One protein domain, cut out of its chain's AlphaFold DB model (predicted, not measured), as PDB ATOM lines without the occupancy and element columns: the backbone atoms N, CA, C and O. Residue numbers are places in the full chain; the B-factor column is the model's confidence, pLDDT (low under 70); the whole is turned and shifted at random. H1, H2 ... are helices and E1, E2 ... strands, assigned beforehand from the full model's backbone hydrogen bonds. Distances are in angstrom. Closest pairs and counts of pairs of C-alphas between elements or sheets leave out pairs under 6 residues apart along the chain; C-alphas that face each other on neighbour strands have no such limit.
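AT A GLANCE: This is residues 111 to 318 of the 369 residues of the protein "Amidohydrolase family protein" of Acidobacteria bacterium (UniProt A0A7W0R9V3). A parallel sheet, E1 to E5, is curled like part of a barrel, with helices H2, H4, H5 and H6 wrapped round its outside. The hairpin E6 and E7 stands beside the E5 edge, H8 and H9 pack on E7, and H9 comes near E1. The 208 printed residues hold nine named helices and seven strands, in the order H1 E1 H2 E2 H3 H4 E3 H5 E4 H6 E5 E6 E7 H7 H8 H9; the class is mixed. The whole is compact, with a radius of gyration of the C-alphas of 16.6 A and spans of 44 by 42 by 33 A.

IN THESE COORDINATES: H1, residues 111 to 126, begins at C-alpha 111 (-40.080, -67.768, -23.376) and is 22.6 A long. Then come E1, 131 to 133, H2, 139 to 150, 16.8 A, E2, 157 to 163, 18.7 A, H3, 170 to 174, and H4, 177 to 182. E3, 189 to 197, 23.1 A, bends by 61 degrees at residue 192. H5, 203 to 216, 20.3 A, E4, 219 to 224, 16.4 A, and H6, 227 to 243, 24.3 A, follow. Next are E5, 254 to 257, E6, 262 to 265, E7, 268 to 271, H7, 282 to 288, and H8, 295 to 302. H9, 304 to 309, ends at C-alpha 309 (-46.979, -40.812, -12.302).

HOW THE PARTS SIT: The strongly twisted sheet runs E1 E2 E3 E4 E5, parallel throughout. N 132 and O 157 are 2.8 A apart, N 160 and O 190 2.8 A, N 194 and O 219 2.8 A, and N 222 and O 254 2.9 A, each within hydrogen-bond range. Four strand-helix-strand units, parallel neighbour strands with helices between, have right-handed crossovers: E1, H2, E2; E2, H3 H4, E3; E3, H5, E4; E4, H6, E5. H2, H4, H5 and H6 are on one face, making two layers, helices over a sheet; H6 has a height over the sheet of 10.0 A. H5 touches H6 at a steep tilt of 43 degrees, closest C-alphas Arg 211 and Ala 240, 4.2 A. H3 only just touches H5, with 3 pairs of C-alphas within 8 A. H1 only grazes the sheet. In the antiparallel hairpin E6 and E7, N 263 and O 270 are 2.9 A apart. The closest C-alphas of E7 and H8 are Val 270 and Gly 301, 4.7 A. H7 only just touches H8, with 3 such pairs. In each helix every O i to N i+4 pair is within hydrogen-bond range.

THE WHOLE: The two C-alphas farthest apart, Asp 171 and Glu 291, are 46.8 A apart. The printed part has no cut, and no link is long. The model's pLDDT is under 70 at residues 166 to 167 and 258 to 263.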
ATOM      1  N   ALA A 111     -39.516 -67.925 -22.037       85.25
ATOM      2  CA  ALA A 111     -40.080 -67.768 -23.376       85.25
ATOM      3  C   ALA A 111     -41.610 -67.610 -23.349       85.25
ATOM      4  O   ALA A 111     -42.150 -66.760 -24.057       85.25
ATOM      5  N   ASP A 112     -42.313 -68.374 -22.502       85.94
ATOM      6  CA  ASP A 112     -43.763 -68.221 -22.333       85.94
ATOM      7  C   ASP A 112     -44.118 -66.848 -21.754       85.94
ATOM      8  O   ASP A 112     -45.053 -66.214 -22.244       85.94
ATOM      9  N   ARG A 113     -43.356 -66.363 -20.758       86.50
ATOM     10  CA  ARG A 113     -43.545 -65.021 -20.181       86.50
ATOM     11  C   ARG A 113     -43.310 -63.927 -21.213       86.50
ATOM     12  O   ARG A 113     -44.168 -63.068 -21.378       86.50
ATOM     13  N   THR A 114     -42.212 -64.000 -21.963       89.31
ATOM     14  CA  THR A 114     -41.905 -63.042 -23.032       89.31
ATOM     15  C   THR A 114     -43.000 -63.016 -24.097       89.31
ATOM     16  O   THR A 114     -43.486 -61.942 -24.448       89.31
ATOM     17  N   ARG A 115     -43.454 -64.183 -24.577       90.19
ATOM     18  CA  ARG A 115     -44.551 -64.266 -25.554       90.19
ATOM     19  C   ARG A 115     -45.847 -63.672 -25.002       90.19
ATOM     20  O   ARG A 115     -46.513 -62.919 -25.704       90.19
ATOM     21  N   ALA A 116     -46.193 -63.985 -23.752       89.25
ATOM     22  CA  ALA A 116     -47.381 -63.441 -23.099       89.25
ATOM     23  C   ALA A 116     -47.296 -61.916 -22.917       89.25
ATOM     24  O   ALA A 116     -48.277 -61.221 -23.171       89.25
ATOM     25  N   MET A 117     -46.127 -61.391 -22.538       92.62
ATOM     26  CA  MET A 117     -45.883 -59.955 -22.408       92.62
ATOM     27  C   MET A 117     -46.098 -59.235 -23.742       92.62
ATOM     28  O   MET A 117     -46.853 -58.270 -23.789       92.62
ATOM     29  N   PHE A 118     -45.505 -59.714 -24.839       93.88
ATOM     30  CA  PHE A 118     -45.685 -59.070 -26.145       93.88
ATOM     31  C   PHE A 118     -47.114 -59.191 -26.685       93.88
ATOM     32  O   PHE A 118     -47.626 -58.217 -27.232       93.88
ATOM     33  N   ALA A 119     -47.798 -60.315 -26.451       92.81
ATOM     34  CA  ALA A 119     -49.223 -60.436 -26.765       92.81
ATOM     35  C   ALA A 119     -50.077 -59.434 -25.961       92.81
ATOM     36  O   ALA A 119     -51.017 -58.848 -26.493       92.81
ATOM     37  N   ALA A 120     -49.732 -59.190 -24.691       92.62
ATOM     38  CA  ALA A 120     -50.401 -58.185 -23.870       92.62
ATOM     39  C   ALA A 120     -50.148 -56.756 -24.378       92.62
ATOM     40  O   ALA A 120     -51.077 -55.953 -24.406       92.62
ATOM     41  N   LEU A 121     -48.923 -56.439 -24.816       93.94
ATOM     42  CA  LEU A 121     -48.600 -55.143 -25.426       93.94
ATOM     43  C   LEU A 121     -49.361 -54.921 -26.738       93.94
ATOM     44  O   LEU A 121     -49.859 -53.819 -26.971       93.94
ATOM     45  N   GLU A 122     -49.488 -55.959 -27.565       93.75
ATOM     46  CA  GLU A 122     -50.267 -55.911 -28.804       93.75
ATOM     47  C   GLU A 122     -51.758 -55.676 -28.528       93.75
ATOM     48  O   GLU A 122     -52.377 -54.807 -29.145       93.75
ATOM     49  N   GLU A 123     -52.338 -56.398 -27.567       94.38
ATOM     50  CA  GLU A 123     -53.743 -56.209 -27.201       94.38
ATOM     51  C   GLU A 123     -53.971 -54.840 -26.540       94.38
ATOM     52  O   GLU A 123     -54.964 -54.177 -26.838       94.38
ATOM     53  N   ALA A 124     -53.037 -54.349 -25.721       94.69
ATOM     54  CA  ALA A 124     -53.097 -53.000 -25.158       94.69
ATOM     55  C   ALA A 124     -53.131 -51.945 -26.275       94.69
ATOM     56  O   ALA A 124     -54.005 -51.072 -26.289       94.69
ATOM     57  N   ARG A 125     -52.251 -52.087 -27.269       94.50
ATOM     58  CA  ARG A 125     -52.211 -51.233 -28.456       94.50
ATOM     59  C   ARG A 125     -53.528 -51.280 -29.232       94.50
ATOM     60  O   ARG A 125     -54.045 -50.229 -29.595       94.50
ATOM     61  N   ARG A 126     -54.124 -52.463 -29.422       95.19
ATOM     62  CA  ARG A 126     -55.449 -52.630 -30.056       95.19
ATOM     63  C   ARG A 126     -56.561 -51.876 -29.317       95.19
ATOM     64  O   ARG A 126     -57.507 -51.396 -29.936       95.19
ATOM     65  N   GLN A 127     -56.436 -51.760 -27.997       95.81
ATOM     66  CA  GLN A 127     -57.355 -51.025 -27.124       95.81
ATOM     67  C   GLN A 127     -57.023 -49.525 -27.013       95.81
ATOM     68  O   GLN A 127     -57.662 -48.819 -26.231       95.81
ATOM     69  N   GLY A 128     -56.065 -49.007 -27.795       96.25
ATOM     70  CA  GLY A 128     -55.686 -47.591 -27.781       96.25
ATOM     71  C   GLY A 128     -54.703 -47.212 -26.678       96.25
ATOM     72  O   GLY A 128     -54.533 -46.032 -26.392       96.25
ATOM     73  N   ILE A 129     -54.050 -48.177 -26.038       97.38
ATOM     74  CA  ILE A 129     -53.058 -47.902 -24.999       97.38
ATOM     75  C   ILE A 129     -51.688 -47.750 -25.662       97.38
ATOM     76  O   ILE A 129     -51.127 -48.713 -26.176       97.38
ATOM     77  N   THR A 130     -51.142 -46.534 -25.637       97.06
ATOM     78  CA  THR A 130     -49.819 -46.204 -26.199       97.06
ATOM     79  C   THR A 130     -48.699 -46.234 -25.159       97.06
ATOM     80  O   THR A 130     -47.524 -46.313 -25.508       97.06
ATOM     81  N   SER A 131     -49.031 -46.183 -23.868       96.81
ATOM     82  CA  SER A 131     -48.062 -46.215 -22.774       96.81
ATOM     83  C   SER A 131     -48.621 -46.984 -21.586       96.81
ATOM     84  O   SER A 131     -49.786 -46.814 -21.232       96.81
ATOM     85  N   ILE A 132     -47.773 -47.794 -20.958       95.44
ATOM     86  CA  ILE A 132     -48.092 -48.544 -19.747       95.44
ATOM     87  C   ILE A 132     -47.046 -48.304 -18.663       95.44
ATOM     88  O   ILE A 132     -45.866 -48.084 -18.944       95.44
ATOM     89  N   GLN A 133     -47.487 -48.403 -17.414       93.38
ATOM     90  CA  GLN A 133     -46.610 -48.689 -16.287       93.38
ATOM     91  C   GLN A 133     -46.848 -50.142 -15.906       93.38
ATOM     92  O   GLN A 133     -47.996 -50.546 -15.716       93.38
ATOM     93  N   THR A 134     -45.789 -50.938 -15.858       91.25
ATOM     94  CA  THR A 134     -45.915 -52.334 -15.446       91.25
ATOM     95  C   THR A 134     -45.875 -52.436 -13.932       91.25
ATOM     96  O   THR A 134     -45.443 -51.519 -13.241       91.25
ATOM     97  N   SER A 135     -46.307 -53.581 -13.428       88.00
ATOM     98  CA  SER A 135     -46.111 -54.026 -12.056       88.00
ATOM     99  C   SER A 135     -45.608 -55.463 -12.151       88.00
ATOM    100  O   SER A 135     -46.097 -56.246 -12.969       88.00
ATOM    101  N   GLY A 136     -44.574 -55.776 -11.381       86.44
ATOM    102  CA  GLY A 136     -44.090 -57.136 -11.227       86.44
ATOM    103  C   GLY A 136     -43.142 -57.664 -12.307       86.44
ATOM    104  O   GLY A 136     -43.011 -58.881 -12.399       86.44
ATOM    105  N   LEU A 137     -42.484 -56.815 -13.113       89.38
ATOM    106  CA  LEU A 137     -41.498 -57.316 -14.084       89.38
ATOM    107  C   LEU A 137     -40.262 -57.891 -13.388       89.38
ATOM    108  O   LEU A 137     -39.801 -57.376 -12.368       89.38
ATOM    109  N   GLU A 138     -39.685 -58.926 -13.986       88.44
ATOM    110  CA  GLU A 138     -38.379 -59.456 -13.607       88.44
ATOM    111  C   GLU A 138     -37.268 -58.849 -14.486       88.44
ATOM    112  O   GLU A 138     -37.534 -58.384 -15.598       88.44
ATOM    113  N   PRO A 139     -35.990 -58.891 -14.057       86.69
ATOM    114  CA  PRO A 139     -34.875 -58.390 -14.867       86.69
ATOM    115  C   PRO A 139     -34.824 -58.963 -16.295       86.69
ATOM    116  O   PRO A 139     -34.542 -58.237 -17.244       86.69
ATOM    117  N   GLY A 140     -35.168 -60.246 -16.468       87.62
ATOM    118  CA  GLY A 140     -35.208 -60.887 -17.786       87.62
ATOM    119  C   GLY A 140     -36.306 -60.351 -18.716       87.62
ATOM    120  O   GLY A 140     -36.145 -60.402 -19.935       87.62
ATOM    121  N   ASP A 141     -37.393 -59.799 -18.169       90.88
ATOM    122  CA  ASP A 141     -38.442 -59.162 -18.972       90.88
ATOM    123  C   ASP A 141     -37.943 -57.831 -19.553       90.88
ATOM    124  O   ASP A 141     -38.216 -57.516 -20.711       90.88
ATOM    125  N   ILE A 142     -37.131 -57.086 -18.792       90.50
ATOM    126  CA  ILE A 142     -36.486 -55.851 -19.264       90.50
ATOM    127  C   ILE A 142     -35.534 -56.151 -20.421       90.50
ATOM    128  O   ILE A 142     -35.541 -55.425 -21.412       90.50
ATOM    129  N   ASP A 143     -34.766 -57.241 -20.349       91.25
ATOM    130  CA  ASP A 143     -33.895 -57.651 -21.455       91.25
ATOM    131  C   ASP A 143     -34.685 -57.982 -22.731       91.25
ATOM    132  O   ASP A 143     -34.240 -57.676 -23.839       91.25
ATOM    133  N   ALA A 144     -35.864 -58.597 -22.599       92.81
ATOM    134  CA  ALA A 144     -36.733 -58.876 -23.738       92.81
ATOM    135  C   ALA A 144     -37.323 -57.588 -24.341       92.81
ATOM    136  O   ALA A 144     -37.295 -57.415 -25.562       92.81
ATOM    137  N   LEU A 145     -37.800 -56.665 -23.498       94.12
ATOM    138  CA  LEU A 145     -38.282 -55.346 -23.927       94.12
ATOM    139  C   LEU A 145     -37.180 -54.540 -24.613       94.12
ATOM    140  O   LEU A 145     -37.422 -53.908 -25.639       94.12
ATOM    141  N   ASP A 146     -35.960 -54.598 -24.090       92.88
ATOM    142  CA  ASP A 146     -34.825 -53.884 -24.654       92.88
ATOM    143  C   ASP A 146     -34.410 -54.427 -26.025       92.88
ATOM    144  O   ASP A 146     -34.108 -53.655 -26.937       92.88
ATOM    145  N   LYS A 147     -34.447 -55.751 -26.212       93.88
ATOM    146  CA  LYS A 147     -34.239 -56.365 -27.532       93.88
ATOM    147  C   LYS A 147     -35.286 -55.887 -28.538       93.88
ATOM    148  O   LYS A 147     -34.923 -55.510 -29.649       93.88
ATOM    149  N   ALA A 148     -36.562 -55.850 -28.147       93.12
ATOM    150  CA  ALA A 148     -37.634 -55.345 -29.006       93.12
ATOM    151  C   ALA A 148     -37.491 -53.844 -29.306       93.12
ATOM    152  O   ALA A 148     -37.721 -53.417 -30.438       93.12
ATOM    153  N   ARG A 149     -37.060 -53.047 -28.321       93.56
ATOM    154  CA  ARG A 149     -36.769 -51.619 -28.497       93.56
ATOM    155  C   ARG A 149     -35.654 -51.401 -29.520       93.56
ATOM    156  O   ARG A 149     -35.862 -50.657 -30.472       93.56
ATOM    157  N   HIS A 150     -34.512 -52.075 -29.371       92.38
ATOM    158  CA  HIS A 150     -33.403 -51.987 -30.333       92.38
ATOM    159  C   HIS A 150     -33.789 -52.496 -31.728       92.38
ATOM    160  O   HIS A 150     -33.333 -51.947 -32.727       92.38
ATOM    161  N   GLY A 151     -34.641 -53.520 -31.800       92.69
ATOM    162  CA  GLY A 151     -35.177 -54.045 -33.057       92.69
ATOM    163  C   GLY A 151     -36.255 -53.170 -33.706       92.69
ATOM    164  O   GLY A 151     -36.686 -53.476 -34.814       92.69
ATOM    165  N   GLY A 152     -36.713 -52.105 -33.038       89.94
ATOM    166  CA  GLY A 152     -37.770 -51.221 -33.537       89.94
ATOM    167  C   GLY A 152     -39.171 -51.843 -33.548       89.94
ATOM    168  O   GLY A 152     -40.060 -51.296 -34.193       89.94
ATOM    169  N   SER A 153     -39.381 -52.966 -32.854       89.06
ATOM    170  CA  SER A 153     -40.659 -53.691 -32.811       89.06
ATOM    171  C   SER A 153     -41.506 -53.372 -31.574       89.06
ATOM    172  O   SER A 153     -42.566 -53.965 -31.381       89.06
ATOM    173  N   LEU A 154     -41.035 -52.477 -30.700       92.38
ATOM    174  CA  LEU A 154     -41.770 -52.034 -29.519       92.38
ATOM    175  C   LEU A 154     -42.661 -50.832 -29.871       92.38
ATOM    176  O   LEU A 154     -42.169 -49.723 -30.053       92.38
ATOM    177  N   GLU A 155     -43.975 -51.052 -29.941       91.50
ATOM    178  CA  GLU A 155     -44.988 -50.043 -30.320       91.50
ATOM    179  C   GLU A 155     -45.838 -49.550 -29.134       91.50
ATOM    180  O   GLU A 155     -46.921 -48.991 -29.309       91.50
ATOM    181  N   THR A 156     -45.348 -49.772 -27.913       95.00
ATOM    182  CA  THR A 156     -45.965 -49.323 -26.661       95.00
ATOM    183  C   THR A 156     -44.855 -48.837 -25.737       95.00
ATOM    184  O   THR A 156     -43.865 -49.543 -25.542       95.00
ATOM    185  N   ARG A 157     -44.999 -47.647 -25.145       96.88
ATOM    186  CA  ARG A 157     -44.022 -47.115 -24.179       96.88
ATOM    187  C   ARG A 157     -44.172 -47.822 -22.844       96.88
ATOM    188  O   ARG A 157     -45.276 -47.865 -22.301       96.88
ATOM    189  N   VAL A 158     -43.074 -48.307 -22.285       96.56
ATOM    190  CA  VAL A 158     -43.079 -49.066 -21.034       96.56
ATOM    191  C   VAL A 158     -42.298 -48.316 -19.969       96.56
ATOM    192  O   VAL A 158     -41.113 -48.053 -20.141       96.56
ATOM    193  N   TYR A 159     -42.953 -48.023 -18.848       95.69
ATOM    194  CA  TYR A 159     -42.262 -47.711 -17.605       95.69
ATOM    195  C   TYR A 159     -42.236 -48.957 -16.719       95.69
ATOM    196  O   TYR A 159     -43.271 -49.407 -16.222       95.69
ATOM    197  N   ALA A 160     -41.052 -49.544 -16.588       93.44
ATOM    198  CA  ALA A 160     -40.828 -50.812 -15.926       93.44
ATOM    199  C   ALA A 160     -40.770 -50.637 -14.403       93.44
ATOM    200  O   ALA A 160     -39.801 -50.081 -13.874       93.44
ATOM    201  N   ALA A 161     -41.782 -51.161 -13.705       92.19
ATOM    202  CA  ALA A 161     -41.679 -51.440 -12.277       92.19
ATOM    203  C   ALA A 161     -41.232 -52.887 -12.047       92.19
ATOM    204  O   ALA A 161     -41.897 -53.828 -12.498       92.19
ATOM    205  N   LEU A 162     -40.105 -53.055 -11.355       91.31
ATOM    206  CA  LEU A 162     -39.561 -54.372 -11.031       91.31
ATOM    207  C   LEU A 162     -40.193 -54.945  -9.778       91.31
ATOM    208  O   LEU A 162     -40.303 -54.247  -8.774       91.31
ATOM    209  N   ALA A 163     -40.508 -56.238  -9.806       90.25
ATOM    210  CA  ALA A 163     -40.873 -56.968  -8.604       90.25
ATOM    211  C   ALA A 163     -39.700 -56.957  -7.612       90.25
ATOM    212  O   ALA A 163     -38.679 -57.615  -7.829       90.25
ATOM    213  N   VAL A 164     -39.863 -56.261  -6.490       88.50
ATOM    214  CA  VAL A 164     -38.921 -56.284  -5.372       88.50
ATOM    215  C   VAL A 164     -39.614 -56.952  -4.194       88.50
ATOM    216  O   VAL A 164     -40.386 -56.353  -3.446       88.50
ATOM    217  N   ARG A 165     -39.355 -58.251  -4.044       78.38
ATOM    218  CA  ARG A 165     -39.853 -59.048  -2.920       78.38
ATOM    219  C   ARG A 165     -38.885 -58.918  -1.764       78.38
ATOM    220  O   ARG A 165     -37.721 -59.229  -1.977       78.38
ATOM    221  N   ALA A 166     -39.382 -58.471  -0.608       65.31
ATOM    222  CA  ALA A 166     -38.644 -58.192   0.627       65.31
ATOM    223  C   ALA A 166     -37.174 -58.655   0.658       65.31
ATOM    224  O   ALA A 166     -36.872 -59.707   1.224       65.31
ATOM    225  N   PRO A 167     -36.242 -57.861   0.103       63.62
ATOM    226  CA  PRO A 167     -34.865 -57.912   0.538       63.62
ATOM    227  C   PRO A 167     -34.769 -57.148   1.856       63.62
ATOM    228  O   PRO A 167     -35.308 -56.050   2.020       63.62
ATOM    229  N   ASN A 168     -34.060 -57.725   2.813       70.12
ATOM    230  CA  ASN A 168     -33.863 -57.099   4.121       70.12
ATOM    231  C   ASN A 168     -32.474 -56.465   4.243       70.12
ATOM    232  O   ASN A 168     -32.115 -55.939   5.303       70.12
ATOM    233  N   ARG A 169     -31.684 -56.514   3.165       84.19
ATOM    234  CA  ARG A 169     -30.279 -56.126   3.160       84.19
ATOM    235  C   ARG A 169     -29.952 -55.157   2.034       84.19
ATOM    236  O   ARG A 169     -30.462 -55.245   0.922       84.19
ATOM    237  N   ASP A 170     -29.045 -54.246   2.352       88.31
ATOM    238  CA  ASP A 170     -28.566 -53.209   1.445       88.31
ATOM    239  C   ASP A 170     -27.876 -53.794   0.200       88.31
ATOM    240  O   ASP A 170     -28.143 -53.359  -0.918       88.31
ATOM    241  N   ASP A 171     -27.074 -54.850   0.378       89.31
ATOM    242  CA  ASP A 171     -26.350 -55.520  -0.708       89.31
ATOM    243  C   ASP A 171     -27.263 -56.285  -1.677       89.31
ATOM    244  O   ASP A 171     -26.903 -56.477  -2.836       89.31
ATOM    245  N   GLU A 172     -28.450 -56.702  -1.232       86.94
ATOM    246  CA  GLU A 172     -29.445 -57.345  -2.096       86.94
ATOM    247  C   GLU A 172     -30.130 -56.318  -2.998       86.94
ATOM    248  O   GLU A 172     -30.275 -56.561  -4.195       86.94
ATOM    249  N   ILE A 173     -30.490 -55.154  -2.446       89.00
ATOM    250  CA  ILE A 173     -31.049 -54.047  -3.229       89.00
ATOM    251  C   ILE A 173     -30.012 -53.486  -4.204       89.00
ATOM    252  O   ILE A 173     -30.361 -53.214  -5.349       89.00
ATOM    253  N   ALA A 174     -28.747 -53.363  -3.792       89.88
ATOM    254  CA  ALA A 174     -27.679 -52.824  -4.639       89.88
ATOM    255  C   ALA A 174     -27.484 -53.609  -5.953       89.88
ATOM    256  O   ALA A 174     -27.015 -53.071  -6.951       89.88
ATOM    257  N   ARG A 175     -27.897 -54.884  -6.004       88.19
ATOM    258  CA  ARG A 175     -27.870 -55.685  -7.242       88.19
ATOM    259  C   ARG A 175     -28.846 -55.188  -8.310       88.19
ATOM    260  O   ARG A 175     -28.724 -55.598  -9.461       88.19
ATOM    261  N   LEU A 176     -29.812 -54.348  -7.940       87.50
ATOM    262  CA  LEU A 176     -30.776 -53.747  -8.857       87.50
ATOM    263  C   LEU A 176     -30.278 -52.418  -9.441       87.50
ATOM    264  O   LEU A 176     -30.829 -51.972 -10.444       87.50
ATOM    265  N   ASP A 177     -29.237 -51.808  -8.867       88.19
ATOM    266  CA  ASP A 177     -28.714 -50.503  -9.293       88.19
ATOM    267  C   ASP A 177     -28.354 -50.459 -10.796       88.19
ATOM    268  O   ASP A 177     -28.779 -49.516 -11.468       88.19
ATOM    269  N   PRO A 178     -27.744 -51.501 -11.407       89.94
ATOM    270  CA  PRO A 178     -27.498 -51.503 -12.852       89.94
ATOM    271  C   PRO A 178     -28.771 -51.380 -13.703       89.94
ATOM    272  O   PRO A 178     -28.725 -50.878 -14.823       89.94
ATOM    273  N   ILE A 179     -29.923 -51.841 -13.201       85.38
ATOM    274  CA  ILE A 179     -31.208 -51.725 -13.903       85.38
ATOM    275  C   ILE A 179     -31.739 -50.292 -13.817       85.38
ATOM    276  O   ILE A 179     -32.298 -49.793 -14.796       85.38
ATOM    277  N   LEU A 180     -31.554 -49.631 -12.673       83.50
ATOM    278  CA  LEU A 180     -31.911 -48.224 -12.481       83.50
ATOM    279  C   LEU A 180     -31.115 -47.317 -13.430       83.50
ATOM    280  O   LEU A 180     -31.670 -46.393 -14.020       83.50
ATOM    281  N   GLU A 181     -29.832 -47.619 -13.622       85.94
ATOM    282  CA  GLU A 181     -28.918 -46.838 -14.464       85.94
ATOM    283  C   GLU A 181     -29.113 -47.072 -15.967       85.94
ATOM    284  O   GLU A 181     -28.755 -46.215 -16.775       85.94
ATOM    285  N   ARG A 182     -29.681 -48.220 -16.365       86.25
ATOM    286  CA  ARG A 182     -29.754 -48.610 -17.780       86.25
ATOM    287  C   ARG A 182     -30.693 -47.720 -18.595       86.25
ATOM    288  O   ARG A 182     -30.351 -47.372 -19.721       86.25
ATOM    289  N   TYR A 183     -31.852 -47.355 -18.039       84.38
ATOM    290  CA  TYR A 183     -32.883 -46.582 -18.744       84.38
ATOM    291  C   TYR A 183     -33.585 -45.532 -17.863       84.38
ATOM    292  O   TYR A 183     -34.809 -45.564 -17.725       84.38
ATOM    293  N   PRO A 184     -32.857 -44.558 -17.291       84.12
ATOM    294  CA  PRO A 184     -33.435 -43.622 -16.327       84.12
ATOM    295  C   PRO A 184     -34.516 -42.704 -16.928       84.12
ATOM    296  O   PRO A 184     -35.411 -42.266 -16.208       84.12
ATOM    297  N   ASP A 185     -34.455 -42.406 -18.235       89.81
ATOM    298  CA  ASP A 185     -35.422 -41.516 -18.900       89.81
ATOM    299  C   ASP A 185     -35.594 -41.769 -20.418       89.81
ATOM    300  O   ASP A 185     -35.918 -40.855 -21.184       89.81
ATOM    301  N   ASP A 186     -35.374 -43.002 -20.891       92.81
ATOM    302  CA  ASP A 186     -35.612 -43.350 -22.304       92.81
ATOM    303  C   ASP A 186     -37.130 -43.292 -22.625       92.81
ATOM    304  O   ASP A 186     -37.958 -43.780 -21.852       92.81
ATOM    305  N   PRO A 187     -37.541 -42.656 -23.741       92.25
ATOM    306  CA  PRO A 187     -38.951 -42.410 -24.058       92.25
ATOM    307  C   PRO A 187     -39.736 -43.657 -24.500       92.25
ATOM    308  O   PRO A 187     -40.955 -43.561 -24.673       92.25
ATOM    309  N   MET A 188     -39.069 -44.789 -24.736       94.50
ATOM    310  CA  MET A 188     -39.669 -46.065 -25.130       94.50
ATOM    311  C   MET A 188     -39.677 -47.086 -24.001       94.50
ATOM    312  O   MET A 188     -40.705 -47.721 -23.768       94.50
ATOM    313  N   LEU A 189     -38.548 -47.252 -23.320       94.62
ATOM    314  CA  LEU A 189     -38.403 -48.163 -22.193       94.62
ATOM    315  C   LEU A 189     -37.719 -47.407 -21.073       94.62
ATOM    316  O   LEU A 189     -36.524 -47.185 -21.148       94.62
ATOM    317  N   LYS A 190     -38.463 -47.050 -20.035       93.62
ATOM    318  CA  LYS A 190     -37.937 -46.396 -18.840       93.62
ATOM    319  C   LYS A 190     -37.887 -47.404 -17.701       93.62
ATOM    320  O   LYS A 190     -38.831 -48.172 -17.525       93.62
ATOM    321  N   SER A 191     -36.820 -47.408 -16.919       89.94
ATOM    322  CA  SER A 191     -36.709 -48.145 -15.660       89.94
ATOM    323  C   SER A 191     -36.646 -47.167 -14.488       89.94
ATOM    324  O   SER A 191     -36.452 -45.967 -14.664       89.94
ATOM    325  N   GLY A 192     -36.865 -47.677 -13.278       89.38
ATOM    326  CA  GLY A 192     -36.704 -46.893 -12.052       89.38
ATOM    327  C   GLY A 192     -37.877 -46.945 -11.085       89.38
ATOM    328  O   GLY A 192     -37.814 -46.317 -10.029       89.38
ATOM    329  N   ALA A 193     -38.907 -47.737 -11.385       92.69
ATOM    330  CA  ALA A 193     -39.931 -48.085 -10.414       92.69
ATOM    331  C   ALA A 193     -39.648 -49.445  -9.756       92.69
ATOM    332  O   ALA A 193     -39.194 -50.394 -10.394       92.69
ATOM    333  N   ALA A 194     -39.940 -49.532  -8.463       93.56
ATOM    334  CA  ALA A 194     -39.967 -50.770  -7.701       93.56
ATOM    335  C   ALA A 194     -41.415 -51.068  -7.312       93.56
ATOM    336  O   ALA A 194     -42.120 -50.188  -6.815       93.56
ATOM    337  N   ASP A 195     -41.834 -52.301  -7.540       93.00
ATOM    338  CA  ASP A 195     -43.114 -52.858  -7.129       93.00
ATOM    339  C   ASP A 195     -42.899 -53.746  -5.895       93.00
ATOM    340  O   ASP A 195     -42.196 -54.760  -5.949       93.00
ATOM    341  N   VAL A 196     -43.488 -53.331  -4.775       93.12
ATOM    342  CA  VAL A 196     -43.362 -53.964  -3.463       93.12
ATOM    343  C   VAL A 196     -44.713 -54.523  -3.025       93.12
ATOM    344  O   VAL A 196     -45.704 -53.806  -2.953       93.12
ATOM    345  N   ASP A 197     -44.744 -55.795  -2.634       90.75
ATOM    346  CA  ASP A 197     -45.928 -56.410  -2.018       90.75
ATOM    347  C   ASP A 197     -45.890 -56.195  -0.502       90.75
ATOM    348  O   ASP A 197     -44.995 -56.720   0.174       90.75
ATOM    349  N   ALA A 198     -46.856 -55.448   0.040       89.62
ATOM    350  CA  ALA A 198     -46.933 -55.148   1.471       89.62
ATOM    351  C   ALA A 198     -47.079 -56.405   2.347       89.62
ATOM    352  O   ALA A 198     -46.754 -56.364   3.533       89.62
ATOM    353  N   ALA A 199     -47.543 -57.523   1.779       87.31
ATOM    354  CA  ALA A 199     -47.668 -58.799   2.477       87.31
ATOM    355  C   ALA A 199     -46.371 -59.630   2.467       87.31
ATOM    356  O   ALA A 199     -46.319 -60.695   3.080       87.31
ATOM    357  N   SER A 200     -45.322 -59.183   1.766       86.38
ATOM    358  CA  SER A 200     -44.061 -59.934   1.666       86.38
ATOM    359  C   SER A 200     -43.177 -59.851   2.914       86.38
ATOM    360  O   SER A 200     -42.218 -60.612   3.024       86.38
ATOM    361  N   THR A 201     -43.483 -58.949   3.849       89.56
ATOM    362  CA  THR A 201     -42.709 -58.732   5.075       89.56
ATOM    363  C   THR A 201     -43.562 -58.080   6.164       89.56
ATOM    364  O   THR A 201     -44.653 -57.577   5.901       89.56
ATOM    365  N   ASP A 202     -43.058 -58.083   7.396       91.50
ATOM    366  CA  ASP A 202     -43.617 -57.308   8.504       91.50
ATOM    367  C   ASP A 202     -43.381 -55.788   8.352       91.50
ATOM    368  O   ASP A 202     -42.766 -55.311   7.394       91.50
ATOM    369  N   ALA A 203     -43.889 -55.007   9.311       92.56
ATOM    370  CA  ALA A 203     -43.809 -53.547   9.284       92.56
ATOM    371  C   ALA A 203     -42.362 -53.015   9.284       92.56
ATOM    372  O   ALA A 203     -42.060 -52.060   8.566       92.56
ATOM    373  N   ASP A 204     -41.462 -53.631  10.053       92.56
ATOM    374  CA  ASP A 204     -40.069 -53.188  10.161       92.56
ATOM    375  C   ASP A 204     -39.271 -53.507   8.897       92.56
ATOM    376  O   ASP A 204     -38.496 -52.668   8.417       92.56
ATOM    377  N   GLY A 205     -39.485 -54.689   8.316       92.69
ATOM    378  CA  GLY A 205     -38.921 -55.047   7.022       92.69
ATOM    379  C   GLY A 205     -39.444 -54.141   5.909       92.69
ATOM    380  O   GLY A 205     -38.646 -53.660   5.104       92.69
ATOM    381  N   LEU A 206     -40.739 -53.795   5.911       94.19
ATOM    382  CA  LEU A 206     -41.309 -52.867   4.927       94.19
ATOM    383  C   LEU A 206     -40.697 -51.465   5.062       94.19
ATOM    384  O   LEU A 206     -40.248 -50.895   4.068       94.19
ATOM    385  N   ASN A 207     -40.600 -50.929   6.285       94.50
ATOM    386  CA  ASN A 207     -39.950 -49.641   6.556       94.50
ATOM    387  C   ASN A 207     -38.503 -49.620   6.048       94.50
ATOM    388  O   ASN A 207     -38.079 -48.666   5.390       94.50
ATOM    389  N   ARG A 208     -37.742 -50.684   6.333       93.75
ATOM    390  CA  ARG A 208     -36.353 -50.827   5.888       93.75
ATOM    391  C   ARG A 208     -36.262 -50.876   4.368       93.75
ATOM    392  O   ARG A 208     -35.480 -50.119   3.800       93.75
ATOM    393  N   LEU A 209     -37.052 -51.733   3.728       94.56
ATOM    394  CA  LEU A 209     -37.073 -51.916   2.282       94.56
ATOM    395  C   LEU A 209     -37.365 -50.606   1.551       94.56
ATOM    396  O   LEU A 209     -36.583 -50.170   0.707       94.56
ATOM    397  N   VAL A 210     -38.471 -49.954   1.911       94.88
ATOM    398  CA  VAL A 210     -38.914 -48.710   1.275       94.88
ATOM    399  C   VAL A 210     -37.867 -47.612   1.456       94.88
ATOM    400  O   VAL A 210     -37.552 -46.906   0.500       94.88
ATOM    401  N   ARG A 211     -37.253 -47.510   2.644       94.62
ATOM    402  CA  ARG A 211     -36.160 -46.563   2.895       94.62
ATOM    403  C   ARG A 211     -34.933 -46.849   2.029       94.62
ATOM    404  O   ARG A 211     -34.337 -45.903   1.526       94.62
ATOM    405  N   LEU A 212     -34.541 -48.114   1.856       94.44
ATOM    406  CA  LEU A 212     -33.381 -48.494   1.041       94.44
ATOM    407  C   LEU A 212     -33.603 -48.236  -0.454       94.44
ATOM    408  O   LEU A 212     -32.692 -47.745  -1.122       94.44
ATOM    409  N   LEU A 213     -34.803 -48.530  -0.959       94.06
ATOM    410  CA  LEU A 213     -35.209 -48.221  -2.331       94.06
ATOM    411  C   LEU A 213     -35.242 -46.704  -2.564       94.06
ATOM    412  O   LEU A 213     -34.641 -46.209  -3.518       94.06
ATOM    413  N   ASP A 214     -35.874 -45.948  -1.659       94.44
ATOM    414  CA  ASP A 214     -35.916 -44.487  -1.755       94.44
ATOM    415  C   ASP A 214     -34.525 -43.842  -1.604       94.44
ATOM    416  O   ASP A 214     -34.244 -42.830  -2.239       94.44
ATOM    417  N   ALA A 215     -33.610 -44.411  -0.822       93.00
ATOM    418  CA  ALA A 215     -32.257 -43.857  -0.708       93.00
ATOM    419  C   ALA A 215     -31.475 -43.946  -2.032       93.00
ATOM    420  O   ALA A 215     -30.580 -43.142  -2.272       93.00
ATOM    421  N   ARG A 216     -31.828 -44.907  -2.893       91.50
ATOM    422  CA  ARG A 216     -31.114 -45.226  -4.138       91.50
ATOM    423  C   ARG A 216     -31.666 -44.582  -5.395       91.50
ATOM    424  O   ARG A 216     -31.041 -44.690  -6.437       91.50
ATOM    425  N   GLY A 217     -32.824 -43.936  -5.329       91.25
ATOM    426  CA  GLY A 217     -33.426 -43.327  -6.516       91.25
ATOM    427  C   GLY A 217     -34.697 -44.011  -7.011       91.25
ATOM    428  O   GLY A 217     -35.417 -43.411  -7.805       91.25
ATOM    429  N   TRP A 218     -35.069 -45.180  -6.488       92.75
ATOM    430  CA  TRP A 218     -36.278 -45.880  -6.932       92.75
ATOM    431  C   TRP A 218     -37.547 -45.079  -6.637       92.75
ATOM    432  O   TRP A 218     -37.691 -44.489  -5.562       92.75
ATOM    433  N   GLN A 219     -38.495 -45.103  -7.571       93.56
ATOM    434  CA  GLN A 219     -39.892 -44.800  -7.303       93.56
ATOM    435  C   GLN A 219     -40.571 -46.052  -6.743       93.56
ATOM    436  O   GLN A 219     -40.786 -47.028  -7.450       93.56
ATOM    437  N   VAL A 220     -40.941 -46.021  -5.467       94.31
ATOM    438  CA  VAL A 220     -41.621 -47.139  -4.807       94.31
ATOM    439  C   VAL A 220     -43.134 -47.110  -5.050       94.31
ATOM    440  O   VAL A 220     -43.795 -46.117  -4.744       94.31
ATOM    441  N   SER A 221     -43.671 -48.213  -5.566       93.31
ATOM    442  CA  SER A 221     -45.104 -48.510  -5.643       93.31
ATOM    443  C   SER A 221     -45.385 -49.708  -4.744       93.31
ATOM    444  O   SER A 221     -44.710 -50.727  -4.869       93.31
ATOM    445  N   ILE A 222     -46.322 -49.577  -3.806       92.62
ATOM    446  CA  ILE A 222     -46.624 -50.630  -2.828       92.62
ATOM    447  C   ILE A 222     -48.033 -51.159  -3.073       92.62
ATOM    448  O   ILE A 222     -48.986 -50.388  -3.028       92.62
ATOM    449  N   HIS A 223     -48.164 -52.458  -3.314       88.50
ATOM    450  CA  HIS A 223     -49.448 -53.123  -3.505       88.50
ATOM    451  C   HIS A 223     -50.036 -53.565  -2.165       88.50
ATOM    452  O   HIS A 223     -49.355 -54.226  -1.376       88.50
ATOM    453  N   GLU A 224     -51.314 -53.242  -1.952       85.50
ATOM    454  CA  GLU A 224     -52.073 -53.609  -0.755       85.50
ATOM    455  C   GLU A 224     -53.335 -54.414  -1.081       85.50
ATOM    456  O   GLU A 224     -53.963 -54.261  -2.133       85.50
ATOM    457  N   LYS A 225     -53.714 -55.272  -0.137       82.00
ATOM    458  CA  LYS A 225     -54.901 -56.135  -0.175       82.00
ATOM    459  C   LYS A 225     -55.846 -55.868   0.995       82.00
ATOM    460  O   LYS A 225     -56.900 -56.487   1.080       82.00
ATOM    461  N   SER A 226     -55.467 -54.990   1.925       84.69
ATOM    462  CA  SER A 226     -56.268 -54.649   3.100       84.69
ATOM    463  C   SER A 226     -55.986 -53.231   3.599       84.69
ATOM    464  O   SER A 226     -54.913 -52.674   3.374       84.69
ATOM    465  N   MET A 227     -56.933 -52.664   4.351       85.69
ATOM    466  CA  MET A 227     -56.760 -51.360   5.008       85.69
ATOM    467  C   MET A 227     -55.543 -51.337   5.949       85.69
ATOM    468  O   MET A 227     -54.838 -50.334   6.044       85.69
ATOM    469  N   GLU A 228     -55.280 -52.448   6.640       88.62
ATOM    470  CA  GLU A 228     -54.131 -52.564   7.538       88.62
ATOM    471  C   GLU A 228     -52.807 -52.483   6.766       88.62
ATOM    472  O   GLU A 228     -51.901 -51.746   7.159       88.62
ATOM    473  N   GLU A 229     -52.713 -53.179   5.625       90.75
ATOM    474  CA  GLU A 229     -51.575 -53.073   4.705       90.75
ATOM    475  C   GLU A 229     -51.354 -51.637   4.227       90.75
ATOM    476  O   GLU A 229     -50.203 -51.199   4.141       90.75
ATOM    477  N   GLY A 230     -52.422 -50.873   4.001       89.38
ATOM    478  CA  GLY A 230     -52.307 -49.479   3.581       89.38
ATOM    479  C   GLY A 230     -51.792 -48.528   4.631       89.38
ATOM    480  O   GLY A 230     -50.933 -47.690   4.344       89.38
ATOM    481  N   ILE A 231     -52.213 -48.706   5.881       90.25
ATOM    482  CA  ILE A 231     -51.661 -47.940   7.003       90.25
ATOM    483  C   ILE A 231     -50.160 -48.232   7.150       90.25
ATOM    484  O   ILE A 231     -49.358 -47.303   7.318       90.25
ATOM    485  N   ARG A 232     -49.750 -49.504   7.027       93.19
ATOM    486  CA  ARG A 232     -48.328 -49.888   7.063       93.19
ATOM    487  C   ARG A 232     -47.548 -49.287   5.892       93.19
ATOM    488  O   ARG A 232     -46.481 -48.716   6.104       93.19
ATOM    489  N   SER A 233     -48.101 -49.341   4.685       94.12
ATOM    490  CA  SER A 233     -47.480 -48.799   3.471       94.12
ATOM    491  C   SER A 233     -47.295 -47.282   3.548       94.12
ATOM    492  O   SER A 233     -46.202 -46.772   3.297       94.12
ATOM    493  N   ALA A 234     -48.322 -46.548   3.990       93.25
ATOM    494  CA  ALA A 234     -48.250 -45.102   4.197       93.25
ATOM    495  C   ALA A 234     -47.209 -44.722   5.263       93.25
ATOM    496  O   ALA A 234     -46.472 -43.741   5.106       93.25
ATOM    497  N   THR A 235     -47.110 -45.528   6.324       95.69
ATOM    498  CA  THR A 235     -46.092 -45.366   7.369       95.69
ATOM    499  C   THR A 235     -44.685 -45.552   6.804       95.69
ATOM    500  O   THR A 235     -43.827 -44.701   7.047       95.69
ATOM    501  N   ALA A 236     -44.460 -46.593   5.997       95.69
ATOM    502  CA  ALA A 236     -43.165 -46.883   5.385       95.69
ATOM    503  C   ALA A 236     -42.712 -45.799   4.400       95.69
ATOM    504  O   ALA A 236     -41.569 -45.342   4.472       95.69
ATOM    505  N   LEU A 237     -43.616 -45.317   3.539       94.94
ATOM    506  CA  LEU A 237     -43.337 -44.196   2.634       94.94
ATOM    507  C   LEU A 237     -42.975 -42.927   3.418       94.94
ATOM    508  O   LEU A 237     -41.955 -42.294   3.148       94.94
ATOM    509  N   SER A 238     -43.764 -42.591   4.441       94.25
ATOM    510  CA  SER A 238     -43.514 -41.415   5.281       94.25
ATOM    511  C   SER A 238     -42.206 -41.528   6.069       94.25
ATOM    512  O   SER A 238     -41.511 -40.532   6.265       94.25
ATOM    513  N   HIS A 239     -41.862 -42.731   6.536       95.69
ATOM    514  CA  HIS A 239     -40.593 -43.004   7.204       95.69
ATOM    515  C   HIS A 239     -39.414 -42.769   6.255       95.69
ATOM    516  O   HIS A 239     -38.523 -41.992   6.591       95.69
ATOM    517  N   ALA A 240     -39.442 -43.345   5.050       95.31
ATOM    518  CA  ALA A 240     -38.396 -43.153   4.047       95.31
ATOM    519  C   ALA A 240     -38.182 -41.673   3.695       95.31
ATOM    520  O   ALA A 240     -37.052 -41.192   3.724       95.31
ATOM    521  N   MET A 241     -39.272 -40.926   3.479       91.88
ATOM    522  CA  MET A 241     -39.222 -39.491   3.177       91.88
ATOM    523  C   MET A 241     -38.604 -38.645   4.298       91.88
ATOM    524  O   MET A 241     -38.009 -37.613   4.006       91.88
ATOM    525  N   ARG A 242     -38.751 -39.053   5.566       94.06
ATOM    526  CA  ARG A 242     -38.114 -38.382   6.715       94.06
ATOM    527  C   ARG A 242     -36.662 -38.801   6.916       94.06
ATOM    528  O   ARG A 242     -35.874 -38.017   7.433       94.06
ATOM    529  N   SER A 243     -36.328 -40.045   6.581       95.06
ATOM    530  CA  SER A 243     -35.006 -40.624   6.832       95.06
ATOM    531  C   SER A 243     -33.988 -40.340   5.733       95.06
ATOM    532  O   SER A 243     -32.791 -40.364   6.009       95.06
ATOM    533  N   ASN A 244     -34.439 -40.086   4.507       95.56
ATOM    534  CA  ASN A 244     -33.581 -39.835   3.355       95.56
ATOM    535  C   ASN A 244     -33.640 -38.354   2.938       95.56
ATOM    536  O   ASN A 244     -34.677 -37.710   3.113       95.56
ATOM    537  N   PRO A 245     -32.564 -37.802   2.344       90.50
ATOM    538  CA  PRO A 245     -32.538 -36.407   1.913       90.50
ATOM    539  C   PRO A 245     -33.619 -36.099   0.869       90.50
ATOM    540  O   PRO A 245     -34.107 -36.982   0.157       90.50
ATOM    541  N   THR A 246     -34.001 -34.828   0.763       83.19
ATOM    542  CA  THR A 246     -34.856 -34.345  -0.328       83.19
ATOM    543  C   THR A 246     -34.152 -34.555  -1.666       83.19
ATOM    544  O   THR A 246     -32.946 -34.345  -1.776       83.19
ATOM    545  N   ARG A 247     -34.902 -34.985  -2.682       80.50
ATOM    546  CA  ARG A 247     -34.387 -35.210  -4.035       80.50
ATOM    547  C   ARG A 247     -34.611 -33.986  -4.920       80.50
ATOM    548  O   ARG A 247     -35.496 -33.181  -4.644       80.50
ATOM    549  N   GLU A 248     -33.835 -33.893  -5.997       77.62
ATOM    550  CA  GLU A 248     -34.033 -32.891  -7.055       77.62
ATOM    551  C   GLU A 248     -35.387 -33.077  -7.757       77.62
ATOM    552  O   GLU A 248     -36.140 -32.120  -7.927       77.62
ATOM    553  N   LEU A 249     -35.733 -34.324  -8.097       76.50
ATOM    554  CA  LEU A 249     -37.058 -34.683  -8.597       76.50
ATOM    555  C   LEU A 249     -38.016 -34.992  -7.445       76.50
ATOM    556  O   LEU A 249     -37.667 -35.687  -6.487       76.50
ATOM    557  N   GLU A 250     -39.259 -34.526  -7.574       85.56
ATOM    558  CA  GLU A 250     -40.335 -34.840  -6.635       85.56
ATOM    559  C   GLU A 250     -40.535 -36.358  -6.516       85.56
ATOM    560  O   GLU A 250     -40.620 -37.076  -7.516       85.56
ATOM    561  N   ARG A 251     -40.657 -36.855  -5.280       89.69
ATOM    562  CA  ARG A 251     -40.986 -38.261  -5.027       89.69
ATOM    563  C   ARG A 251     -42.392 -38.570  -5.530       89.69
ATOM    564  O   ARG A 251     -43.362 -37.984  -5.065       89.69
ATOM    565  N   ARG A 252     -42.503 -39.561  -6.416       92.50
ATOM    566  CA  ARG A 252     -43.783 -40.042  -6.969       92.50
ATOM    567  C   ARG A 252     -44.174 -41.418  -6.441       92.50
ATOM    568  O   ARG A 252     -44.778 -42.210  -7.158       92.50
ATOM    569  N   HIS A 253     -43.779 -41.729  -5.207       93.69
ATOM    570  CA  HIS A 253     -44.181 -42.977  -4.566       93.69
ATOM    571  C   HIS A 253     -45.699 -43.079  -4.468       93.69
ATOM    572  O   HIS A 253     -46.384 -42.057  -4.381       93.69
ATOM    573  N   ARG A 254     -46.212 -44.307  -4.465       91.44
ATOM    574  CA  ARG A 254     -47.652 -44.543  -4.415       91.44
ATOM    575  C   ARG A 254     -48.008 -45.868  -3.775       91.44
ATOM    576  O   ARG A 254     -47.192 -46.782  -3.684       91.44
ATOM    577  N   ILE A 255     -49.255 -45.931  -3.349       89.88
ATOM    578  CA  ILE A 255     -49.904 -47.129  -2.847       89.88
ATOM    579  C   ILE A 255     -50.929 -47.536  -3.905       89.88
ATOM    580  O   ILE A 255     -51.740 -46.709  -4.326       89.88
ATOM    581  N   GLU A 256     -50.841 -48.779  -4.360       84.44
ATOM    582  CA  GLU A 256     -51.677 -49.363  -5.403       84.44
ATOM    583  C   GLU A 256     -52.768 -50.216  -4.759       84.44
ATOM    584  O   GLU A 256     -52.487 -51.245  -4.135       84.44
ATOM    585  N   LYS A 257     -54.024 -49.787  -4.919       74.94
ATOM    586  CA  LYS A 257     -55.192 -50.463  -4.346       74.94
ATOM    587  C   LYS A 257     -55.843 -51.389  -5.360       74.94
ATOM    588  O   LYS A 257     -56.242 -50.953  -6.441       74.94
ATOM    589  N   HIS A 258     -56.015 -52.657  -4.991       61.28
ATOM    590  CA  HIS A 258     -56.605 -53.652  -5.888       61.28
ATOM    591  C   HIS A 258     -58.109 -53.427  -6.143       61.28
ATOM    592  O   HIS A 258     -58.592 -53.697  -7.241       61.28
ATOM    593  N   GLU A 259     -58.854 -52.932  -5.151       58.84
ATOM    594  CA  GLU A 259     -60.321 -52.811  -5.228       58.84
ATOM    595  C   GLU A 259     -60.773 -51.540  -5.957       58.84
ATOM    596  O   GLU A 259     -61.689 -51.583  -6.777       58.84
ATOM    597  N   ASP A 260     -60.066 -50.429  -5.739       58.78
ATOM    598  CA  ASP A 260     -60.527 -49.113  -6.183       58.78
ATOM    599  C   ASP A 260     -59.946 -48.683  -7.542       58.78
ATOM    600  O   ASP A 260     -60.410 -47.707  -8.126       58.78
ATOM    601  N   ARG A 261     -58.927 -49.387  -8.071       65.12
ATOM    602  CA  ARG A 261     -58.198 -49.055  -9.324       65.12
ATOM    603  C   ARG A 261     -57.630 -47.622  -9.391       65.12
ATOM    604  O   ARG A 261     -57.152 -47.188 -10.444       65.12
ATOM    605  N   PHE A 262     -57.658 -46.905  -8.270       62.75
ATOM    606  CA  PHE A 262     -57.052 -45.598  -8.087       62.75
ATOM    607  C   PHE A 262     -55.713 -45.740  -7.381       62.75
ATOM    608  O   PHE A 262     -55.626 -46.285  -6.279       62.75
ATOM    609  N   GLY A 263     -54.692 -45.160  -7.998       67.88
ATOM    610  CA  GLY A 263     -53.493 -44.724  -7.306       67.88
ATOM    611  C   GLY A 263     -53.594 -43.233  -6.994       67.88
ATOM    612  O   GLY A 263     -54.292 -42.473  -7.674       67.88
ATOM    613  N   GLN A 264     -52.856 -42.786  -5.987       78.44
ATOM    614  CA  GLN A 264     -52.655 -41.364  -5.735       78.44
ATOM    615  C   GLN A 264     -51.162 -41.054  -5.777       78.44
ATOM    616  O   GLN A 264     -50.362 -41.714  -5.117       78.44
ATOM    617  N   VAL A 265     -50.791 -40.037  -6.559       79.31
ATOM    618  CA  VAL A 265     -49.424 -39.506  -6.611       79.31
ATOM    619  C   VAL A 265     -49.490 -38.017  -6.292       79.31
ATOM    620  O   VAL A 265     -49.992 -37.213  -7.086       79.31
ATOM    621  N   GLY A 266     -49.020 -37.646  -5.101       81.94
ATOM    622  CA  GLY A 266     -49.234 -36.307  -4.555       81.94
ATOM    623  C   GLY A 266     -50.732 -36.023  -4.399       81.94
ATOM    624  O   GLY A 266     -51.448 -36.757  -3.726       81.94
ATOM    625  N   THR A 267     -51.231 -34.975  -5.048       81.88
ATOM    626  CA  THR A 267     -52.665 -34.618  -5.058       81.88
ATOM    627  C   THR A 267     -53.423 -35.146  -6.279       81.88
ATOM    628  O   THR A 267     -54.606 -34.854  -6.440       81.88
ATOM    629  N   ARG A 268     -52.761 -35.895  -7.170       87.19
ATOM    630  CA  ARG A 268     -53.350 -36.351  -8.435       87.19
ATOM    631  C   ARG A 268     -53.892 -37.768  -8.305       87.19
ATOM    632  O   ARG A 268     -53.165 -38.670  -7.887       87.19
ATOM    633  N   HIS A 269     -55.134 -37.955  -8.744       86.94
ATOM    634  CA  HIS A 269     -55.699 -39.277  -8.987       86.94
ATOM    635  C   HIS A 269     -55.091 -39.857 -10.259       86.94
ATOM    636  O   HIS A 269     -55.147 -39.243 -11.327       86.94
ATOM    637  N   VAL A 270     -54.500 -41.035 -10.127       89.50
ATOM    638  CA  VAL A 270     -53.917 -41.805 -11.218       89.50
ATOM    639  C   VAL A 270     -54.792 -43.024 -11.410       89.50
ATOM    640  O   VAL A 270     -55.179 -43.679 -10.443       89.50
ATOM    641  N   VAL A 271     -55.133 -43.306 -12.659       88.19
ATOM    642  CA  VAL A 271     -56.078 -44.368 -12.970       88.19
ATOM    643  C   VAL A 271     -55.361 -45.479 -13.718       88.19
ATOM    644  O   VAL A 271     -54.783 -45.242 -14.775       88.19
ATOM    645  N   GLY A 272     -55.440 -46.693 -13.176       87.25
ATOM    646  CA  GLY A 272     -54.942 -47.912 -13.808       87.25
ATOM    647  C   GLY A 272     -56.076 -48.886 -14.116       87.25
ATOM    648  O   GLY A 272     -57.181 -48.779 -13.594       87.25
ATOM    649  N   SER A 273     -55.818 -49.868 -14.980       85.69
ATOM    650  CA  SER A 273     -56.758 -50.977 -15.188       85.69
ATOM    651  C   SER A 273     -56.676 -52.036 -14.089       85.69
ATOM    652  O   SER A 273     -57.646 -52.757 -13.883       85.69
ATOM    653  N   GLY A 274     -55.521 -52.183 -13.428       83.25
ATOM    654  CA  GLY A 274     -55.232 -53.359 -12.601       83.25
ATOM    655  C   GLY A 274     -55.279 -54.665 -13.405       83.25
ATOM    656  O   GLY A 274     -55.564 -55.728 -12.855       83.25
ATOM    657  N   TRP A 275     -55.093 -54.596 -14.728       84.94
ATOM    658  CA  TRP A 275     -55.134 -55.767 -15.600       84.94
ATOM    659  C   TRP A 275     -54.060 -56.791 -15.175       84.94
ATOM    660  O   TRP A 275     -52.934 -56.384 -14.891       84.94
ATOM    661  N   PRO A 276     -54.370 -58.103 -15.120       79.06
ATOM    662  CA  PRO A 276     -55.563 -58.759 -15.663       79.06
ATOM    663  C   PRO A 276     -56.764 -58.883 -14.715       79.06
ATOM    664  O   PRO A 276     -57.739 -59.528 -15.086       79.06
ATOM    665  N   TYR A 277     -56.723 -58.309 -13.511       76.62
ATOM    666  CA  TYR A 277     -57.853 -58.376 -12.571       76.62
ATOM    667  C   TYR A 277     -58.964 -57.373 -12.903       76.62
ATOM    668  O   TYR A 277     -60.138 -57.634 -12.646       76.62
ATOM    669  N   GLY A 278     -58.610 -56.230 -13.494       79.38
ATOM    670  CA  GLY A 278     -59.562 -55.327 -14.139       79.38
ATOM    671  C   GLY A 278     -59.507 -55.386 -15.670       79.38
ATOM    672  O   GLY A 278     -58.640 -56.045 -16.252       79.38
ATOM    673  N   PRO A 279     -60.438 -54.699 -16.358       85.19
ATOM    674  CA  PRO A 279     -60.530 -54.747 -17.807       85.19
ATOM    675  C   PRO A 279     -59.357 -54.004 -18.445       85.19
ATOM    676  O   PRO A 279     -59.031 -52.891 -18.040       85.19
ATOM    677  N   LEU A 280     -58.776 -54.570 -19.503       89.00
ATOM    678  CA  LEU A 280     -57.735 -53.869 -20.260       89.00
ATOM    679  C   LEU A 280     -58.288 -52.638 -20.987       89.00
ATOM    680  O   LEU A 280     -57.611 -51.626 -21.085       89.00
ATOM    681  N   SER A 281     -59.519 -52.726 -21.501       92.06
ATOM    682  CA  SER A 281     -60.142 -51.666 -22.295       92.06
ATOM    683  C   SER A 281     -60.287 -50.364 -21.491       92.06
ATOM    684  O   SER A 281     -61.068 -50.348 -20.528       92.06
ATOM    685  N   PRO A 282     -59.658 -49.248 -21.918       94.19
ATOM    686  CA  PRO A 282     -59.818 -47.957 -21.255       94.19
ATOM    687  C   PRO A 282     -61.280 -47.519 -21.171       94.19
ATOM    688  O   PRO A 282     -61.686 -46.935 -20.176       94.19
ATOM    689  N   MET A 283     -62.114 -47.857 -22.160       94.75
ATOM    690  CA  MET A 283     -63.541 -47.516 -22.132       94.75
ATOM    691  C   MET A 283     -64.298 -48.242 -21.015       94.75
ATOM    692  O   MET A 283     -65.118 -47.624 -20.335       94.75
ATOM    693  N   ARG A 284     -64.002 -49.529 -20.772       91.94
ATOM    694  CA  ARG A 284     -64.571 -50.270 -19.628       91.94
ATOM    695  C   ARG A 284     -64.059 -49.714 -18.299       91.94
ATOM    696  O   ARG A 284     -64.831 -49.644 -17.347       91.94
ATOM    697  N   VAL A 285     -62.793 -49.295 -18.239       90.75
ATOM    698  CA  VAL A 285     -62.234 -48.648 -17.045       90.75
ATOM    699  C   VAL A 285     -62.942 -47.311 -16.785       90.75
ATOM    700  O   VAL A 285     -63.505 -47.126 -15.712       90.75
ATOM    701  N   LEU A 286     -63.042 -46.426 -17.782       91.44
ATOM    702  CA  LEU A 286     -63.723 -45.130 -17.662       91.44
ATOM    703  C   LEU A 286     -65.210 -45.257 -17.294       91.44
ATOM    704  O   LEU A 286     -65.723 -44.448 -16.515       91.44
ATOM    705  N   ALA A 287     -65.893 -46.281 -17.816       90.62
ATOM    706  CA  ALA A 287     -67.275 -46.592 -17.456       90.62
ATOM    707  C   ALA A 287     -67.428 -46.938 -15.967       90.62
ATOM    708  O   ALA A 287     -68.427 -46.566 -15.357       90.62
ATOM    709  N   SER A 288     -66.428 -47.598 -15.369       85.94
ATOM    710  CA  SER A 288     -66.483 -48.009 -13.962       85.94
ATOM    711  C   SER A 288     -66.408 -46.846 -12.961       85.94
ATOM    712  O   SER A 288     -66.830 -47.012 -11.825       85.94
ATOM    713  N   PHE A 289     -65.989 -45.645 -13.386       80.25
ATOM    714  CA  PHE A 289     -65.905 -44.454 -12.521       80.25
ATOM    715  C   PHE A 289     -67.167 -43.585 -12.516       80.25
ATOM    716  O   PHE A 289     -67.097 -42.415 -12.126       80.25
ATOM    717  N   GLN A 290     -68.300 -44.086 -13.022       73.75
ATOM    718  CA  GLN A 290     -69.486 -43.265 -13.288       73.75
ATOM    719  C   GLN A 290     -69.937 -42.421 -12.091       73.75
ATOM    720  O   GLN A 290     -70.259 -41.248 -12.282       73.75
ATOM    721  N   GLU A 291     -69.888 -42.983 -10.887       75.19
ATOM    722  CA  GLU A 291     -70.366 -42.337  -9.660       75.19
ATOM    723  C   GLU A 291     -69.259 -41.630  -8.859       75.19
ATOM    724  O   GLU A 291     -69.551 -40.913  -7.910       75.19
ATOM    725  N   GLN A 292     -67.989 -41.800  -9.242       79.50
ATOM    726  CA  GLN A 292     -66.843 -41.398  -8.415       79.50
ATOM    727  C   GLN A 292     -66.228 -40.058  -8.841       79.50
ATOM    728  O   GLN A 292     -65.785 -39.287  -7.996       79.50
ATOM    729  N   MET A 293     -66.191 -39.755 -10.145       86.69
ATOM    730  CA  MET A 293     -65.653 -38.483 -10.661       86.69
ATOM    731  C   MET A 293     -66.149 -38.177 -12.077       86.69
ATOM    732  O   MET A 293     -66.482 -39.125 -12.790       86.69
ATOM    733  N   PRO A 294     -66.177 -36.910 -12.539       91.00
ATOM    734  CA  PRO A 294     -66.492 -36.531 -13.923       91.00
ATOM    735  C   PRO A 294     -65.656 -37.274 -14.982       91.00
ATOM    736  O   PRO A 294     -64.477 -37.547 -14.778       91.00
ATOM    737  N   LEU A 295     -66.234 -37.549 -16.163       92.38
ATOM    738  CA  LEU A 295     -65.548 -38.289 -17.241       92.38
ATOM    739  C   LEU A 295     -64.246 -37.601 -17.672       92.38
ATOM    740  O   LEU A 295     -63.249 -38.266 -17.939       92.38
ATOM    741  N   LYS A 296     -64.241 -36.265 -17.715       93.31
ATOM    742  CA  LYS A 296     -63.046 -35.478 -18.036       93.31
ATOM    743  C   LYS A 296     -61.914 -35.738 -17.039       93.31
ATOM    744  O   LYS A 296     -60.778 -35.916 -17.463       93.31
ATOM    745  N   ASP A 297     -62.230 -35.802 -15.751       91.81
ATOM    746  CA  ASP A 297     -61.240 -36.026 -14.698       91.81
ATOM    747  C   ASP A 297     -60.721 -37.466 -14.741       91.81
ATOM    748  O   ASP A 297     -59.518 -37.684 -14.624       91.81
ATOM    749  N   ALA A 298     -61.591 -38.434 -15.046       91.56
ATOM    750  CA  ALA A 298     -61.183 -39.816 -15.287       91.56
ATOM    751  C   ALA A 298     -60.235 -39.939 -16.498       91.56
ATOM    752  O   ALA A 298     -59.227 -40.640 -16.423       91.56
ATOM    753  N   ILE A 299     -60.501 -39.212 -17.594       94.38
ATOM    754  CA  ILE A 299     -59.600 -39.151 -18.759       94.38
ATOM    755  C   ILE A 299     -58.256 -38.529 -18.370       94.38
ATOM    756  O   ILE A 299     -57.216 -39.065 -18.745       94.38
ATOM    757  N   VAL A 300     -58.252 -37.433 -17.602       95.50
ATOM    758  CA  VAL A 300     -57.014 -36.819 -17.084       95.50
ATOM    759  C   VAL A 300     -56.241 -37.819 -16.220       95.50
ATOM    760  O   VAL A 300     -55.033 -37.967 -16.405       95.50
ATOM    761  N   GLY A 301     -56.935 -38.554 -15.348       93.44
ATOM    762  CA  GLY A 301     -56.393 -39.644 -14.538       93.44
ATOM    763  C   GLY A 301     -55.687 -40.722 -15.368       93.44
ATOM    764  O   GLY A 301     -54.564 -41.128 -15.061       93.44
ATOM    765  N   TYR A 302     -56.320 -41.127 -16.472       93.19
ATOM    766  CA  TYR A 302     -55.840 -42.168 -17.390       93.19
ATOM    767  C   TYR A 302     -54.775 -41.685 -18.393       93.19
ATOM    768  O   TYR A 302     -54.202 -42.488 -19.123       93.19
ATOM    769  N   THR A 303     -54.517 -40.374 -18.476       96.69
ATOM    770  CA  THR A 303     -53.597 -39.780 -19.463       96.69
ATOM    771  C   THR A 303     -52.545 -38.906 -18.785       96.69
ATOM    772  O   THR A 303     -51.482 -39.397 -18.409       96.69
ATOM    773  N   ALA A 304     -52.824 -37.618 -18.591       97.12
ATOM    774  CA  ALA A 304     -51.882 -36.644 -18.046       97.12
ATOM    775  C   ALA A 304     -51.404 -36.997 -16.628       97.12
ATOM    776  O   ALA A 304     -50.215 -36.877 -16.340       97.12
ATOM    777  N   ALA A 305     -52.290 -37.473 -15.749       95.69
ATOM    778  CA  ALA A 305     -51.903 -37.879 -14.398       95.69
ATOM    779  C   ALA A 305     -51.086 -39.180 -14.399       95.69
ATOM    780  O   ALA A 305     -50.162 -39.318 -13.606       95.69
ATOM    781  N   SER A 306     -51.363 -40.102 -15.325       94.31
ATOM    782  CA  SER A 306     -50.555 -41.313 -15.514       94.31
ATOM    783  C   SER A 306     -49.175 -41.013 -16.110       94.31
ATOM    784  O   SER A 306     -48.194 -41.650 -15.733       94.31
ATOM    785  N   ALA A 307     -49.060 -40.010 -16.987       96.19
ATOM    786  CA  ALA A 307     -47.771 -39.495 -17.457       96.19
ATOM    787  C   ALA A 307     -46.995 -38.796 -16.333       96.19
ATOM    788  O   ALA A 307     -45.798 -39.025 -16.182       96.19
ATOM    789  N   TYR A 308     -47.688 -38.029 -15.486       95.50
ATOM    790  CA  TYR A 308     -47.106 -37.508 -14.254       95.50
ATOM    791  C   TYR A 308     -46.642 -38.648 -13.341       95.50
ATOM    792  O   TYR A 308     -45.526 -38.638 -12.847       95.50
ATOM    793  N   ALA A 309     -47.420 -39.704 -13.143       93.44
ATOM    794  CA  ALA A 309     -46.979 -40.812 -12.302       93.44
ATOM    795  C   ALA A 309     -45.671 -41.470 -12.790       93.44
ATOM    796  O   ALA A 309     -44.926 -41.968 -11.952       93.44
ATOM    797  N   SER A 310     -45.354 -41.422 -14.092       93.00
ATOM    798  CA  SER A 310     -44.125 -41.986 -14.674       93.00
ATOM    799  C   SER A 310     -42.999 -40.981 -14.957       93.00
ATOM    800  O   SER A 310     -42.026 -41.346 -15.612       93.00
ATOM    801  N   LEU A 311     -43.090 -39.730 -14.478       93.56
ATOM    802  CA  LEU A 311     -42.087 -38.684 -14.778       93.56
ATOM    803  C   LEU A 311     -41.973 -38.373 -16.281       93.56
ATOM    804  O   LEU A 311     -40.876 -38.140 -16.783       93.56
ATOM    805  N   ASP A 312     -43.099 -38.403 -17.002       95.12
ATOM    806  CA  ASP A 312     -43.155 -38.194 -18.455       95.12
ATOM    807  C   ASP A 312     -44.149 -37.110 -18.909       95.12
ATOM    808  O   ASP A 312     -44.433 -36.980 -20.105       95.12
ATOM    809  N   GLU A 313     -44.702 -36.312 -17.996       95.62
ATOM    810  CA  GLU A 313     -45.654 -35.238 -18.314       95.62
ATOM    811  C   GLU A 313     -45.081 -34.152 -19.235       95.62
ATOM    812  O   GLU A 313     -45.838 -33.383 -19.823       95.62
ATOM    813  N   GLN A 314     -43.754 -34.089 -19.372       95.31
ATOM    814  CA  GLN A 314     -43.030 -33.225 -20.300       95.31
ATOM    815  C   GLN A 314     -43.123 -33.684 -21.759       95.31
ATOM    816  O   GLN A 314     -42.894 -32.871 -22.649       95.31
ATOM    817  N   ARG A 315     -43.446 -34.962 -22.008       96.44
ATOM    818  CA  ARG A 315     -43.426 -35.563 -23.354       96.44
ATOM    819  C   ARG A 315     -44.694 -36.318 -23.743       96.44
ATOM    820  O   ARG A 315     -44.923 -36.480 -24.935       96.44
ATOM    821  N   LYS A 316     -45.526 -36.774 -22.800       97.00
ATOM    822  CA  LYS A 316     -46.779 -37.491 -23.105       97.00
ATOM    823  C   LYS A 316     -47.925 -37.134 -22.160       97.00
ATOM    824  O   LYS A 316     -47.764 -36.406 -21.185       97.00
ATOM    825  N   GLY A 317     -49.109 -37.661 -22.470       96.38
ATOM    826  CA  GLY A 317     -50.324 -37.525 -21.659       96.38
ATOM    827  C   GLY A 317     -51.201 -36.319 -22.004       96.38
ATOM    828  O   GLY A 317     -52.329 -36.245 -21.527       96.38
ATOM    829  N   THR A 318     -50.735 -35.398 -22.855       97.25
ATOM    830  CA  THR A 318     -51.540 -34.286 -23.392       97.25
ATOM    831  C   THR A 318     -51.257 -34.074 -24.877       97.25
ATOM    832  O   THR A 318     -50.147 -34.324 -25.339       97.25
TER     833      THR A 318